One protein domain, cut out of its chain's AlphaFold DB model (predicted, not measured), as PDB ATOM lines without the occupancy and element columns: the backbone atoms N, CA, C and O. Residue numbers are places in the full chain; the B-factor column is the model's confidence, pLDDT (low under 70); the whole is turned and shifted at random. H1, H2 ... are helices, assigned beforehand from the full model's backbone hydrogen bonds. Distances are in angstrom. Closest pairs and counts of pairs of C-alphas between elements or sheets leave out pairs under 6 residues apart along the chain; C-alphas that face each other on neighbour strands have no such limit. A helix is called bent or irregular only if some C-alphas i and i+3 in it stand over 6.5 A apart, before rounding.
ATOM      1  N   GLY A  78      12.710 -56.506 -22.969       37.09
ATOM      2  CA  GLY A  78      13.991 -57.064 -22.514       37.09
ATOM      3  C   GLY A  78      14.133 -57.230 -20.998       37.09
ATOM      4  O   GLY A  78      15.097 -57.853 -20.567       37.09
ATOM      5  N   ALA A  79      13.207 -56.676 -20.207       40.62
ATOM      6  CA  ALA A  79      13.279 -56.674 -18.739       40.62
ATOM      7  C   ALA A  79      12.516 -57.840 -18.078       40.62
ATOM      8  O   ALA A  79      12.444 -57.936 -16.854       40.62
ATOM      9  N   ALA A  80      11.905 -58.709 -18.885       44.78
ATOM     10  CA  ALA A  80      11.168 -59.882 -18.436       44.78
ATOM     11  C   ALA A  80      11.924 -61.151 -18.853       44.78
ATOM     12  O   ALA A  80      11.620 -61.794 -19.853       44.78
ATOM     13  N   MET A  81      12.963 -61.490 -18.091       40.22
ATOM     14  CA  MET A  81      13.456 -62.867 -18.011       40.22
ATOM     15  C   MET A  81      12.700 -63.596 -16.888       40.22
ATOM     16  O   MET A  81      12.277 -62.930 -15.938       40.22
ATOM     17  N   PRO A  82      12.509 -64.927 -17.000       38.34
ATOM     18  CA  PRO A  82      11.630 -65.715 -16.142       38.34
ATOM     19  C   PRO A  82      11.899 -65.429 -14.670       38.34
ATOM     20  O   PRO A  82      13.039 -65.454 -14.199       38.34
ATOM     21  N   LEU A  83      10.821 -65.101 -13.967       46.75
ATOM     22  CA  LEU A  83      10.853 -64.629 -12.595       46.75
ATOM     23  C   LEU A  83      10.951 -65.833 -11.666       46.75
ATOM     24  O   LEU A  83       9.959 -66.270 -11.092       46.75
ATOM     25  N   ASP A  84      12.164 -66.355 -11.481       42.03
ATOM     26  CA  ASP A  84      12.411 -67.222 -10.336       42.03
ATOM     27  C   ASP A  84      12.031 -66.444  -9.066       42.03
ATOM     28  O   ASP A  84      12.422 -65.290  -8.846       42.03
ATOM     29  N   THR A  85      11.223 -67.080  -8.221       48.78
ATOM     30  CA  THR A  85      10.697 -66.569  -6.943       48.78
ATOM     31  C   THR A  85      11.789 -66.373  -5.879       48.78
ATOM     32  O   THR A  85      11.526 -66.374  -4.674       48.78
ATOM     33  N   GLU A  86      13.038 -66.183  -6.299       51.66
ATOM     34  CA  GLU A  86      14.155 -65.942  -5.413       51.66
ATOM     35  C   GLU A  86      14.017 -64.550  -4.780       51.66
ATOM     36  O   GLU A  86      13.815 -63.526  -5.445       51.66
ATOM     37  N   LYS A  87      14.075 -64.511  -3.444       57.44
ATOM     38  CA  LYS A  87      14.101 -63.263  -2.676       57.44
ATOM     39  C   LYS A  87      15.225 -62.393  -3.223       57.44
ATOM     40  O   LYS A  87      16.363 -62.849  -3.302       57.44
ATOM     41  N   VAL A  88      14.912 -61.141  -3.557       66.62
ATOM     42  CA  VAL A  88      15.898 -60.207  -4.103       66.62
ATOM     43  C   VAL A  88      17.068 -60.128  -3.137       66.62
ATOM     44  O   VAL A  88      16.929 -59.687  -1.994       66.62
ATOM     45  N   GLY A  89      18.229 -60.587  -3.600       75.00
ATOM     46  CA  GLY A  89      19.457 -60.471  -2.837       75.00
ATOM     47  C   GLY A  89      19.777 -59.003  -2.559       75.00
ATOM     48  O   GLY A  89      19.407 -58.106  -3.318       75.00
ATOM     49  N   ILE A  90      20.544 -58.749  -1.499       83.81
ATOM     50  CA  ILE A  90      21.033 -57.407  -1.125       83.81
ATOM     51  C   ILE A  90      21.678 -56.673  -2.317       83.81
ATOM     52  O   ILE A  90      21.571 -55.454  -2.426       83.81
ATOM     53  N   LYS A  91      22.281 -57.422  -3.248       86.25
ATOM     54  CA  LYS A  91      22.860 -56.904  -4.495       86.25
ATOM     55  C   LYS A  91      21.840 -56.156  -5.366       86.25
ATOM     56  O   LYS A  91      22.174 -55.090  -5.867       86.25
ATOM     57  N   GLY A  92      20.608 -56.658  -5.488       84.56
ATOM     58  CA  GLY A  92      19.556 -56.015  -6.280       84.56
ATOM     59  C   GLY A  92      19.084 -54.703  -5.652       84.56
ATOM     60  O   GLY A  92      18.991 -53.685  -6.330       84.56
ATOM     61  N   TYR A  93      18.879 -54.680  -4.332       86.19
ATOM     62  CA  TYR A  93      18.541 -53.442  -3.619       86.19
ATOM     63  C   TYR A  93      19.654 -52.396  -3.699       86.19
ATOM     64  O   TYR A  93      19.369 -51.218  -3.908       86.19
ATOM     65  N   LEU A  94      20.915 -52.821  -3.573       90.88
ATOM     66  CA  LEU A  94      22.065 -51.932  -3.714       90.88
ATOM     67  C   LEU A  94      22.169 -51.371  -5.139       90.88
ATOM     68  O   LEU A  94      22.363 -50.168  -5.296       90.88
ATOM     69  N   ALA A  95      22.001 -52.218  -6.161       89.06
ATOM     70  CA  ALA A  95      21.997 -51.794  -7.558       89.06
ATOM     71  C   ALA A  95      20.882 -50.773  -7.819       89.06
ATOM     72  O   ALA A  95      21.144 -49.711  -8.370       89.06
ATOM     73  N   PHE A  96      19.663 -51.040  -7.344       88.94
ATOM     74  CA  PHE A  96      18.543 -50.111  -7.481       88.94
ATOM     75  C   PHE A  96      18.796 -48.769  -6.777       88.94
ATOM     76  O   PHE A  96      18.554 -47.713  -7.357       88.94
ATOM     77  N   PHE A  97      19.324 -48.793  -5.552       90.38
ATOM     78  CA  PHE A  97      19.656 -47.579  -4.806       90.38
ATOM     79  C   PHE A  97      20.736 -46.742  -5.503       90.38
ATOM     80  O   PHE A  97      20.595 -45.525  -5.625       90.38
ATOM     81  N   LEU A  98      21.787 -47.390  -6.010       88.62
ATOM     82  CA  LEU A  98      22.842 -46.719  -6.764       88.62
ATOM     83  C   LEU A  98      22.294 -46.098  -8.053       88.62
ATOM     84  O   LEU A  98      22.641 -44.967  -8.376       88.62
ATOM     85  N   THR A  99      21.378 -46.782  -8.739       89.62
ATOM     86  CA  THR A  99      20.696 -46.252  -9.926       89.62
ATOM     87  C   THR A  99      19.833 -45.030  -9.604       89.62
ATOM     88  O   THR A  99      19.844 -44.068 -10.367       89.62
ATOM     89  N   ILE A 100      19.138 -45.004  -8.460       88.94
ATOM     90  CA  ILE A 100      18.403 -43.806  -8.011       88.94
ATOM     91  C   ILE A 100      19.360 -42.632  -7.819       88.94
ATOM     92  O   ILE A 100      19.110 -41.551  -8.347       88.94
ATOM     93  N   ILE A 101      20.457 -42.840  -7.089       87.62
ATOM     94  CA  ILE A 101      21.478 -41.806  -6.875       87.62
ATOM     95  C   ILE A 101      22.007 -41.295  -8.217       87.62
ATOM     96  O   ILE A 101      22.119 -40.085  -8.411       87.62
ATOM     97  N   PHE A 102      22.255 -42.216  -9.148       89.00
ATOM     98  CA  PHE A 102      22.786 -41.912 -10.464       89.00
ATOM     99  C   PHE A 102      21.880 -40.980 -11.272       89.00
ATOM    100  O   PHE A 102      22.341 -39.975 -11.811       89.00
ATOM    101  N   PHE A 103      20.576 -41.266 -11.310       87.12
ATOM    102  CA  PHE A 103      19.595 -40.433 -12.011       87.12
ATOM    103  C   PHE A 103      19.165 -39.178 -11.238       87.12
ATOM    104  O   PHE A 103      18.561 -38.285 -11.827       87.12
ATOM    105  N   SER A 104      19.456 -39.082  -9.938       83.62
ATOM    106  CA  SER A 104      18.958 -37.994  -9.087       83.62
ATOM    107  C   SER A 104      19.682 -36.655  -9.278       83.62
ATOM    108  O   SER A 104      19.171 -35.639  -8.807       83.62
ATOM    109  N   GLY A 105      20.861 -36.619  -9.906       78.19
ATOM    110  CA  GLY A 105      21.597 -35.369 -10.152       78.19
ATOM    111  C   GLY A 105      22.270 -34.746  -8.915       78.19
ATOM    112  O   GLY A 105      22.693 -33.588  -8.956       78.19
ATOM    113  N   VAL A 106      22.347 -35.480  -7.794       80.94
ATOM    114  CA  VAL A 106      22.850 -34.987  -6.491       80.94
ATOM    115  C   VAL A 106      24.336 -34.615  -6.546       80.94
ATOM    116  O   VAL A 106      24.788 -33.772  -5.772       80.94
ATOM    117  N   PHE A 107      25.101 -35.204  -7.467       79.75
ATOM    118  CA  PHE A 107      26.545 -34.994  -7.585       79.75
ATOM    119  C   PHE A 107      26.936 -34.055  -8.733       79.75
ATOM    120  O   PHE A 107      28.128 -33.832  -8.955       79.75
ATOM    121  N   SER A 108      25.964 -33.448  -9.417       73.19
ATOM    122  CA  SER A 108      26.175 -32.545 -10.554       73.19
ATOM    123  C   SER A 108      27.049 -31.326 -10.218       73.19
ATOM    124  O   SER A 108      27.836 -30.888 -11.058       73.19
ATOM    125  N   GLY A 109      26.965 -30.821  -8.980       70.56
ATOM    126  CA  GLY A 109      27.753 -29.691  -8.468       70.56
ATOM    127  C   GLY A 109      29.014 -30.062  -7.676       70.56
ATOM    128  O   GLY A 109      29.665 -29.176  -7.132       70.56
ATOM    129  N   SER A 110      29.357 -31.348  -7.560       74.69
ATOM    130  CA  SER A 110      30.581 -31.782  -6.869       74.69
ATOM    131  C   SER A 110      31.805 -31.544  -7.754       74.69
ATOM    132  O   SER A 110      31.747 -31.791  -8.952       74.69
ATOM    133  N   GLU A 111      32.935 -31.110  -7.191       73.44
ATOM    134  CA  GLU A 111      34.193 -30.925  -7.942       73.44
ATOM    135  C   GLU A 111      35.100 -32.176  -7.931       73.44
ATOM    136  O   GLU A 111      36.157 -32.187  -8.558       73.44
ATOM    137  N   GLY A 112      34.696 -33.254  -7.245       79.12
ATOM    138  CA  GLY A 112      35.496 -34.477  -7.085       79.12
ATOM    139  C   GLY A 112      35.179 -35.608  -8.077       79.12
ATOM    140  O   GLY A 112      34.238 -35.542  -8.862       79.12
ATOM    141  N   TRP A 113      35.925 -36.721  -7.985       82.50
ATOM    142  CA  TRP A 113      35.716 -37.929  -8.813       82.50
ATOM    143  C   TRP A 113      34.302 -38.536  -8.693       82.50
ATOM    144  O   TRP A 113      33.821 -39.192  -9.615       82.50
ATOM    145  N   TRP A 114      33.591 -38.245  -7.600       81.56
ATOM    146  CA  TRP A 114      32.203 -38.655  -7.361       81.56
ATOM    147  C   TRP A 114      31.216 -38.234  -8.459       81.56
ATOM    148  O   TRP A 114      30.164 -38.852  -8.589       81.56
ATOM    149  N   ARG A 115      31.567 -37.248  -9.293       83.56
ATOM    150  CA  ARG A 115      30.784 -36.846 -10.470       83.56
ATOM    151  C   ARG A 115      30.530 -37.974 -11.473       83.56
ATOM    152  O   ARG A 115      29.566 -37.899 -12.222       83.56
ATOM    153  N   VAL A 116      31.371 -39.012 -11.498       83.75
ATOM    154  CA  VAL A 116      31.161 -40.195 -12.356       83.75
ATOM    155  C   VAL A 116      29.870 -40.936 -11.987       83.75
ATOM    156  O   VAL A 116      29.302 -41.627 -12.821       83.75
ATOM    157  N   PHE A 117      29.365 -40.767 -10.764       85.31
ATOM    158  CA  PHE A 117      28.076 -41.318 -10.354       85.31
ATOM    159  C   PHE A 117      26.892 -40.404 -10.687       85.31
ATOM    160  O   PHE A 117      25.806 -40.664 -10.192       85.31
ATOM    161  N   ASP A 118      27.067 -39.348 -11.481       88.56
ATOM    162  CA  ASP A 118      25.982 -38.453 -11.880       88.56
ATOM    163  C   ASP A 118      25.623 -38.628 -13.359       88.56
ATOM    164  O   ASP A 118      26.462 -38.444 -14.248       88.56
ATOM    165  N   PHE A 119      24.348 -38.928 -13.625       89.38
ATOM    166  CA  PHE A 119      23.832 -39.071 -14.982       89.38
ATOM    167  C   PHE A 119      24.083 -37.819 -15.822       89.38
ATOM    168  O   PHE A 119      24.493 -37.934 -16.972       89.38
ATOM    169  N   THR A 120      23.871 -36.621 -15.271       86.81
ATOM    170  CA  THR A 120      23.986 -35.370 -16.034       86.81
ATOM    171  C   THR A 120      25.426 -35.088 -16.444       86.81
ATOM    172  O   THR A 120      25.665 -34.614 -17.554       86.81
ATOM    173  N   VAL A 121      26.395 -35.443 -15.595       87.81
ATOM    174  CA  VAL A 121      27.817 -35.257 -15.896       87.81
ATOM    175  C   VAL A 121      28.286 -36.238 -16.964       87.81
ATOM    176  O   VAL A 121      29.000 -35.834 -17.880       87.81
ATOM    177  N   LEU A 122      27.877 -37.507 -16.877       88.19
ATOM    178  CA  LEU A 122      28.240 -38.513 -17.877       88.19
ATOM    179  C   LEU A 122      27.513 -38.322 -19.206       88.19
ATOM    180  O   LEU A 122      28.083 -38.598 -20.259       88.19
ATOM    181  N   ASN A 123      26.275 -37.837 -19.160       87.94
ATOM    182  CA  ASN A 123      25.527 -37.476 -20.354       87.94
ATOM    183  C   ASN A 123      26.134 -36.254 -21.058       87.94
ATOM    184  O   ASN A 123      26.162 -36.186 -22.286       87.94
ATOM    185  N   GLY A 124      26.647 -35.304 -20.276       86.69
ATOM    186  CA  GLY A 124      27.257 -34.084 -20.781       86.69
ATOM    187  C   GLY A 124      26.263 -33.169 -21.497       86.69
ATOM    188  O   GLY A 124      25.042 -33.302 -21.389       86.69
ATOM    189  N   SER A 125      26.808 -32.203 -22.231       83.06
ATOM    190  CA  SER A 125      26.046 -31.266 -23.052       83.06
ATOM    191  C   SER A 125      26.712 -31.098 -24.410       83.06
ATOM    192  O   SER A 125      27.940 -31.120 -24.514       83.06
ATOM    193  N   PHE A 126      25.914 -30.863 -25.451       82.88
ATOM    194  CA  PHE A 126      26.466 -30.450 -26.737       82.88
ATOM    195  C   PHE A 126      27.227 -29.129 -26.599       82.88
ATOM    196  O   PHE A 126      26.836 -28.245 -25.835       82.88
ATOM    197  N   GLY A 140      13.762 -21.842 -34.686       75.19
ATOM    198  CA  GLY A 140      13.276 -22.982 -35.459       75.19
ATOM    199  C   GLY A 140      11.847 -23.367 -35.078       75.19
ATOM    200  O   GLY A 140      11.485 -23.355 -33.906       75.19
ATOM    201  N   THR A 141      11.029 -23.721 -36.072       76.88
ATOM    202  CA  THR A 141       9.693 -24.303 -35.873       76.88
ATOM    203  C   THR A 141       9.440 -25.419 -36.894       76.88
ATOM    204  O   THR A 141      10.105 -25.508 -37.932       76.88
ATOM    205  N   GLY A 142       8.479 -26.299 -36.607       74.00
ATOM    206  CA  GLY A 142       8.079 -27.388 -37.504       74.00
ATOM    207  C   GLY A 142       9.018 -28.604 -37.493       74.00
ATOM    208  O   GLY A 142       9.813 -28.801 -36.577       74.00
ATOM    209  N   ALA A 143       8.912 -29.454 -38.521       77.75
ATOM    210  CA  ALA A 143       9.543 -30.781 -38.543       77.75
ATOM    211  C   ALA A 143      11.081 -30.763 -38.442       77.75
ATOM    212  O   ALA A 143      11.666 -31.670 -37.859       77.75
ATOM    213  N   LYS A 144      11.741 -29.730 -38.982       78.62
ATOM    214  CA  LYS A 144      13.208 -29.601 -38.931       78.62
ATOM    215  C   LYS A 144      13.710 -29.325 -37.513       78.62
ATOM    216  O   LYS A 144      14.697 -29.921 -37.097       78.62
ATOM    217  N   ASP A 145      13.007 -28.467 -36.777       80.75
ATOM    218  CA  ASP A 145      13.317 -28.185 -35.374       80.75
ATOM    219  C   ASP A 145      13.025 -29.407 -34.488       80.75
ATOM    220  O   ASP A 145      13.854 -29.796 -33.671       80.75
ATOM    221  N   GLY A 146      11.902 -30.095 -34.735       77.44
ATOM    222  CA  GLY A 146      11.579 -31.355 -34.060       77.44
ATOM    223  C   GLY A 146      12.609 -32.467 -34.303       77.44
ATOM    224  O   GLY A 146      12.938 -33.209 -33.381       77.44
ATOM    225  N   PHE A 147      13.163 -32.567 -35.515       83.12
ATOM    226  CA  PHE A 147      14.219 -33.534 -35.832       83.12
ATOM    227  C   PHE A 147      15.515 -33.253 -35.060       83.12
ATOM    228  O   PHE A 147      16.092 -34.170 -34.478       83.12
ATOM    229  N   LEU A 148      15.952 -31.991 -35.002       84.88
ATOM    230  CA  LEU A 148      17.138 -31.612 -34.227       84.88
ATOM    231  C   LEU A 148      16.917 -31.776 -32.719       84.88
ATOM    232  O   LEU A 148      17.815 -32.251 -32.032       84.88
ATOM    233  N   PHE A 149      15.715 -31.482 -32.220       82.06
ATOM    234  CA  PHE A 149      15.334 -31.775 -30.838       82.06
ATOM    235  C   PHE A 149      15.399 -33.278 -30.521       82.06
ATOM    236  O   PHE A 149      15.900 -33.674 -29.472       82.06
ATOM    237  N   ALA A 150      14.945 -34.142 -31.433       81.44
ATOM    238  CA  ALA A 150      15.041 -35.589 -31.245       81.44
ATOM    239  C   ALA A 150      16.501 -36.074 -31.208       81.44
ATOM    240  O   ALA A 150      16.850 -36.899 -30.362       81.44
ATOM    241  N   LEU A 151      17.362 -35.542 -32.083       86.44
ATOM    242  CA  LEU A 151      18.802 -35.831 -32.058       86.44
ATOM    243  C   LEU A 151      19.475 -35.338 -30.774       86.44
ATOM    244  O   LEU A 151      20.394 -35.988 -30.286       86.44
ATOM    245  N   GLU A 152      19.002 -34.227 -30.213       84.62
ATOM    246  CA  GLU A 152      19.484 -33.706 -28.936       84.62
ATOM    247  C   GLU A 152      19.126 -34.639 -27.765       84.62
ATOM    248  O   GLU A 152      19.949 -34.892 -26.886       84.62
ATOM    249  N   LEU A 153      17.924 -35.221 -27.770       84.56
ATOM    250  CA  LEU A 153      17.482 -36.146 -26.720       84.56
ATOM    251  C   LEU A 153      18.062 -37.562 -26.848       84.56
ATOM    252  O   LEU A 153      18.179 -38.264 -25.840       84.56
ATOM    253  N   ALA A 154      18.412 -38.001 -28.061       87.06
ATOM    254  CA  ALA A 154      18.772 -39.391 -28.335       87.06
ATOM    255  C   ALA A 154      19.925 -39.942 -27.462       87.06
ATOM    256  O   ALA A 154      19.742 -41.026 -26.904       87.06
ATOM    257  N   PRO A 155      21.067 -39.246 -27.267       87.62
ATOM    258  CA  PRO A 155      22.165 -39.759 -26.439       87.62
ATOM    259  C   PRO A 155      21.755 -39.980 -24.980       87.62
ATOM    260  O   PRO A 155      22.028 -41.040 -24.417       87.62
ATOM    261  N   SER A 156      21.023 -39.020 -24.409       86.81
ATOM    262  CA  SER A 156      20.515 -39.082 -23.033       86.81
ATOM    263  C   SER A 156      19.606 -40.282 -22.826       86.81
ATOM    264  O   SER A 156      19.724 -41.014 -21.842       86.81
ATOM    265  N   VAL A 157      18.710 -40.514 -23.785       84.94
ATOM    266  CA  VAL A 157      17.823 -41.671 -23.761       84.94
ATOM    267  C   VAL A 157      18.658 -42.951 -23.840       84.94
ATOM    268  O   VAL A 157      18.579 -43.760 -22.926       84.94
ATOM    269  N   ILE A 158      19.533 -43.110 -24.838       85.88
ATOM    270  CA  ILE A 158      20.367 -44.318 -25.013       85.88
ATOM    271  C   ILE A 158      21.191 -44.643 -23.758       85.88
ATOM    272  O   ILE A 158      21.197 -45.793 -23.312       85.88
ATOM    273  N   LEU A 159      21.850 -43.647 -23.162       87.56
ATOM    274  CA  LEU A 159      22.645 -43.833 -21.949       87.56
ATOM    275  C   LEU A 159      21.776 -44.312 -20.780       87.56
ATOM    276  O   LEU A 159      22.124 -45.287 -20.112       87.56
ATOM    277  N   SER A 160      20.619 -43.673 -20.575       85.69
ATOM    278  CA  SER A 160      19.669 -44.050 -19.519       85.69
ATOM    279  C   SER A 160      19.265 -45.518 -19.631       85.69
ATOM    280  O   SER A 160      19.178 -46.237 -18.639       85.69
ATOM    281  N   LEU A 161      19.056 -45.976 -20.860       83.25
ATOM    282  CA  LEU A 161      18.600 -47.326 -21.160       83.25
ATOM    283  C   LEU A 161      19.699 -48.359 -20.951       83.25
ATOM    284  O   LEU A 161      19.425 -49.426 -20.407       83.25
ATOM    285  N   GLY A 162      20.946 -48.020 -21.286       85.88
ATOM    286  CA  GLY A 162      22.101 -48.845 -20.937       85.88
ATOM    287  C   GLY A 162      22.225 -49.055 -19.426       85.88
ATOM    288  O   GLY A 162      22.426 -50.178 -18.970       85.88
ATOM    289  N   ILE A 163      22.028 -48.001 -18.629       86.75
ATOM    290  CA  ILE A 163      22.086 -48.083 -17.160       86.75
ATOM    291  C   ILE A 163      20.927 -48.908 -16.600       86.75
ATOM    292  O   ILE A 163      21.135 -49.725 -15.703       86.75
ATOM    293  N   ILE A 164      19.714 -48.730 -17.128       86.50
ATOM    294  CA  ILE A 164      18.552 -49.537 -16.737       86.50
ATOM    295  C   ILE A 164      18.803 -51.017 -17.045       86.50
ATOM    296  O   ILE A 164      18.563 -51.846 -16.174       86.50
ATOM    297  N   ALA A 165      19.361 -51.352 -18.213       82.88
ATOM    298  CA  ALA A 165      19.699 -52.730 -18.575       82.88
ATOM    299  C   ALA A 165      20.766 -53.344 -17.648       82.88
ATOM    300  O   ALA A 165      20.649 -54.500 -17.248       82.88
ATOM    301  N   ILE A 166      21.782 -52.571 -17.245       87.38
ATOM    302  CA  ILE A 166      22.769 -53.018 -16.245       87.38
ATOM    303  C   ILE A 166      22.096 -53.227 -14.883       87.38
ATOM    304  O   ILE A 166      22.343 -54.224 -14.211       87.38
ATOM    305  N   THR A 167      21.227 -52.299 -14.478       86.81
ATOM    306  CA  THR A 167      20.483 -52.384 -13.214       86.81
ATOM    307  C   THR A 167      19.603 -53.628 -13.186       86.81
ATOM    308  O   THR A 167      19.532 -54.308 -12.164       86.81
ATOM    309  N   ASP A 168      18.960 -53.939 -14.307       82.50
ATOM    310  CA  ASP A 168      18.139 -55.132 -14.479       82.50
ATOM    311  C   ASP A 168      18.974 -56.413 -14.403       82.50
ATOM    312  O   ASP A 168      18.679 -57.289 -13.593       82.50
ATOM    313  N   GLY A 169      20.101 -56.467 -15.123       82.00
ATOM    314  CA  GLY A 169      21.042 -57.590 -15.067       82.00
ATOM    315  C   GLY A 169      21.636 -57.847 -13.673       82.00
ATOM    316  O   GLY A 169      22.058 -58.962 -13.377       82.00
ATOM    317  N   LEU A 170      21.642 -56.839 -12.793       85.00
ATOM    318  CA  LEU A 170      22.042 -56.956 -11.384       85.00
ATOM    319  C   LEU A 170      20.869 -57.268 -10.428       85.00
ATOM    320  O   LEU A 170      21.072 -57.344  -9.214       85.00
ATOM    321  N   GLY A 171      19.649 -57.439 -10.945       82.75
ATOM    322  CA  GLY A 171      18.434 -57.718 -10.174       82.75
ATOM    323  C   GLY A 171      17.792 -56.488  -9.520       82.75
ATOM    324  O   GLY A 171      16.929 -56.621  -8.648       82.75
ATOM    325  N   GLY A 172      18.194 -55.276  -9.907       84.12
ATOM    326  CA  GLY A 172      17.683 -54.029  -9.337       84.12
ATOM    327  C   GLY A 172      16.237 -53.719  -9.720       84.12
ATOM    328  O   GLY A 172      15.480 -53.212  -8.894       84.12
ATOM    329  N   LEU A 173      15.797 -54.094 -10.925       81.50
ATOM    330  CA  LEU A 173      14.392 -53.930 -11.321       81.50
ATOM    331  C   LEU A 173      13.462 -54.838 -10.505       81.50
ATOM    332  O   LEU A 173      12.367 -54.416 -10.135       81.50
ATOM    333  N   ARG A 174      13.914 -56.040 -10.124       79.31
ATOM    334  CA  ARG A 174      13.162 -56.915  -9.210       79.31
ATOM    335  C   ARG A 174      13.023 -56.291  -7.820       79.31
ATOM    336  O   ARG A 174      11.939 -56.328  -7.237       79.31
ATOM    337  N   ALA A 175      14.082 -55.655  -7.312       82.62
ATOM    338  CA  ALA A 175      14.023 -54.890  -6.064       82.62
ATOM    339  C   ALA A 175      12.993 -53.748  -6.154       82.62
ATOM    340  O   ALA A 175      12.186 -53.561  -5.240       82.62
ATOM    341  N   ALA A 176      12.965 -53.039  -7.286       82.94
ATOM    342  CA  ALA A 176      11.996 -51.980  -7.553       82.94
ATOM    343  C   ALA A 176      10.548 -52.503  -7.551       82.94
ATOM    344  O   ALA A 176       9.688 -51.921  -6.895       82.94
ATOM    345  N   GLN A 177      10.273 -53.632  -8.214       83.06
ATOM    346  CA  GLN A 177       8.949 -54.273  -8.219       83.06
ATOM    347  C   GLN A 177       8.474 -54.631  -6.799       83.06
ATOM    348  O   GLN A 177       7.313 -54.403  -6.438       83.06
ATOM    349  N   GLN A 178       9.370 -55.161  -5.958       81.69
ATOM    350  CA  GLN A 178       9.039 -55.475  -4.564       81.69
ATOM    351  C   GLN A 178       8.719 -54.210  -3.759       81.69
ATOM    352  O   GLN A 178       7.713 -54.184  -3.050       81.69
ATOM    353  N   LEU A 179       9.496 -53.135  -3.931       83.31
ATOM    354  CA  LEU A 179       9.234 -51.836  -3.297       83.31
ATOM    355  C   LEU A 179       7.945 -51.167  -3.798       83.31
ATOM    356  O   LEU A 179       7.290 -50.455  -3.042       83.31
ATOM    357  N   MET A 180       7.539 -51.430  -5.040       82.00
ATOM    358  CA  MET A 180       6.292 -50.914  -5.613       82.00
ATOM    359  C   MET A 180       5.044 -51.664  -5.129       82.00
ATOM    360  O   MET A 180       3.944 -51.107  -5.147       82.00
ATOM    361  N   THR A 181       5.183 -52.904  -4.656       82.50
ATOM    362  CA  THR A 181       4.062 -53.725  -4.165       82.50
ATOM    363  C   THR A 181       3.239 -53.060  -3.047       82.50
ATOM    364  O   THR A 181       2.014 -53.017  -3.188       82.50
ATOM    365  N   PRO A 182       3.823 -52.500  -1.965       81.31
ATOM    366  CA  PRO A 182       3.050 -51.819  -0.920       81.31
ATOM    367  C   PRO A 182       2.306 -50.565  -1.404       81.31
ATOM    368  O   PRO A 182       1.374 -50.137  -0.732       81.31
ATOM    369  N   ILE A 183       2.673 -49.995  -2.557       83.56
ATOM    370  CA  ILE A 183       2.017 -48.816  -3.141       83.56
ATOM    371  C   ILE A 183       0.914 -49.239  -4.122       83.56
ATOM    372  O   ILE A 183      -0.209 -48.739  -4.064       83.56
ATOM    373  N   LEU A 184       1.199 -50.192  -5.011       80.62
ATOM    374  CA  LEU A 184       0.258 -50.629  -6.047       80.62
ATOM    375  C   LEU A 184      -0.879 -51.492  -5.495       80.62
ATOM    376  O   LEU A 184      -2.017 -51.387  -5.962       80.62
ATOM    377  N   LYS A 185      -0.616 -52.287  -4.455       83.50
ATOM    378  CA  LYS A 185      -1.630 -53.141  -3.832       83.50
ATOM    379  C   LYS A 185      -2.793 -52.352  -3.202       83.50
ATOM    380  O   LYS A 185      -3.944 -52.706  -3.462       83.50
ATOM    381  N   PRO A 186      -2.587 -51.268  -2.427       80.94
ATOM    382  CA  PRO A 186      -3.705 -50.444  -1.971       80.94
ATOM    383  C   PRO A 186      -4.344 -49.646  -3.114       80.94
ATOM    384  O   PRO A 186      -5.573 -49.585  -3.176       80.94
ATOM    385  N   LEU A 187      -3.552 -49.100  -4.044       83.50
ATOM    386  CA  LEU A 187      -4.036 -48.170  -5.071       83.50
ATOM    387  C   LEU A 187      -4.844 -48.838  -6.193       83.50
ATOM    388  O   LEU A 187      -5.835 -48.280  -6.656       83.50
ATOM    389  N   LEU A 188      -4.411 -50.014  -6.645       82.31
ATOM    390  CA  LEU A 188      -4.986 -50.736  -7.784       82.31
ATOM    391  C   LEU A 188      -5.392 -52.170  -7.435       82.31
ATOM    392  O   LEU A 188      -6.179 -52.764  -8.160       82.31
TER     393      LEU A 188
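What this domain is: This is residues 78 to 126 and 140 to 188 of the 294 residues of the protein "Putative inner membrane protein" of Salmonella typhimurium (strain 14028s / SGSC 2262) (UniProt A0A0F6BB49). Two helices lie side by side and run opposite ways, H1 and H4b, the second arm of the bent helix H4; at the end of this pair where H1 begins, H5 sets off about perpendicular to both, and its residues 180 to 188 stick out. At the other end of the pair sit the short helices H2 and H3, and from there the first arm, H4a, slants away from H4b, so that residues 141 to 147, of which 143 to 147 belong to H4, stick out as well. The printed part has 98 residues with five named helices, H1 to H5 in order along the chain, and no named strand; the class is all helix. The whole is loose, with a radius of gyration of the C-alphas of 17.1 A and spans of 51 by 38 by 26 A.

How they stand to each other: Pass the first stretch, residues 78 to 89, which holds no named element, and you reach the hub, H1, residues 90 to 103, which touches three other helices. Next comes H2, residues 113 to 117, close to H1 but not clearly touching it; look at the C-alphas of Phe 102 and Phe 117, their closest, 5.3 A apart. H3, residues 119 to 123, only just touches H1, with 3 pairs of C-alphas within 8 A, the closest being those of Phe 103 and Phe 119 at 5.4 A. Beyond the cut is H4, residues 143 to 169, assigned as one helix by its hydrogen bonds but bent: C-alphas 152 and 155 are 7.1 A apart, and its arms H4a, residues 143 to 152, and H4b, residues 155 to 169, stand at a steep tilt of 45 degrees. H4b touches H1 with residues 163 to 167 alone, at a shallow tilt of 11 degrees, opposite ways; their closest C-alphas are those of Ala 95 and Thr 167, 5.9 A apart. H3 touches H4b as well, closest at the C-alphas of Asn 123 and Ser 156, 5.9 A apart. H4a touches no helix. Last comes H5, residues 172 to 188, about perpendicular to H1 at 82 degrees; H1 touches H5 with residues 91 to 96 alone, and H5 touches H1 with residues 172 to 176 alone, their closest C-alphas being those of Gly 92 and Gly 172, 4.1 A apart. In the backbones of H1, H3, H4a and H4b every O i to N i+4 pair is within hydrogen-bond range; H5 has 10 of 13, and H2 has 0 of 1 but 2 of 2 O i to N i+3 pairs.

Where its parts are: Find C-alpha 90 at (21.033, -57.407, -1.125); from there H1 runs 20.2 A to C-alpha 103. H2 and H3 follow, five residues each. Find C-alpha 143 at (9.543, -30.781, -38.543), where H4a begins its 14.1 A; H4b then covers 21.2 A from C-alpha 155 to C-alpha 169. H5 runs 23.0 A from C-alpha 172 to C-alpha 188 at (-4.986, -50.736, -7.784). It is only just irregular, with C-alphas 179 and 182 6.6 A apart, and has a kink of 46 degrees near residue 182.

The domain as a whole: The two C-alphas farthest apart are those of Glu 86 and Gly 140, at 52.4 A. Residues 127 to 139 are not printed, and C-alphas 126 and 140 are 17.5 A apart across this cut. Of the links that are printed whole, H2 to H3 and H4 to H5 are tight, and H1 to H2 is short. The mean pLDDT of the printed part is 79.3; look with care at residues 78 to 88, which are under 70.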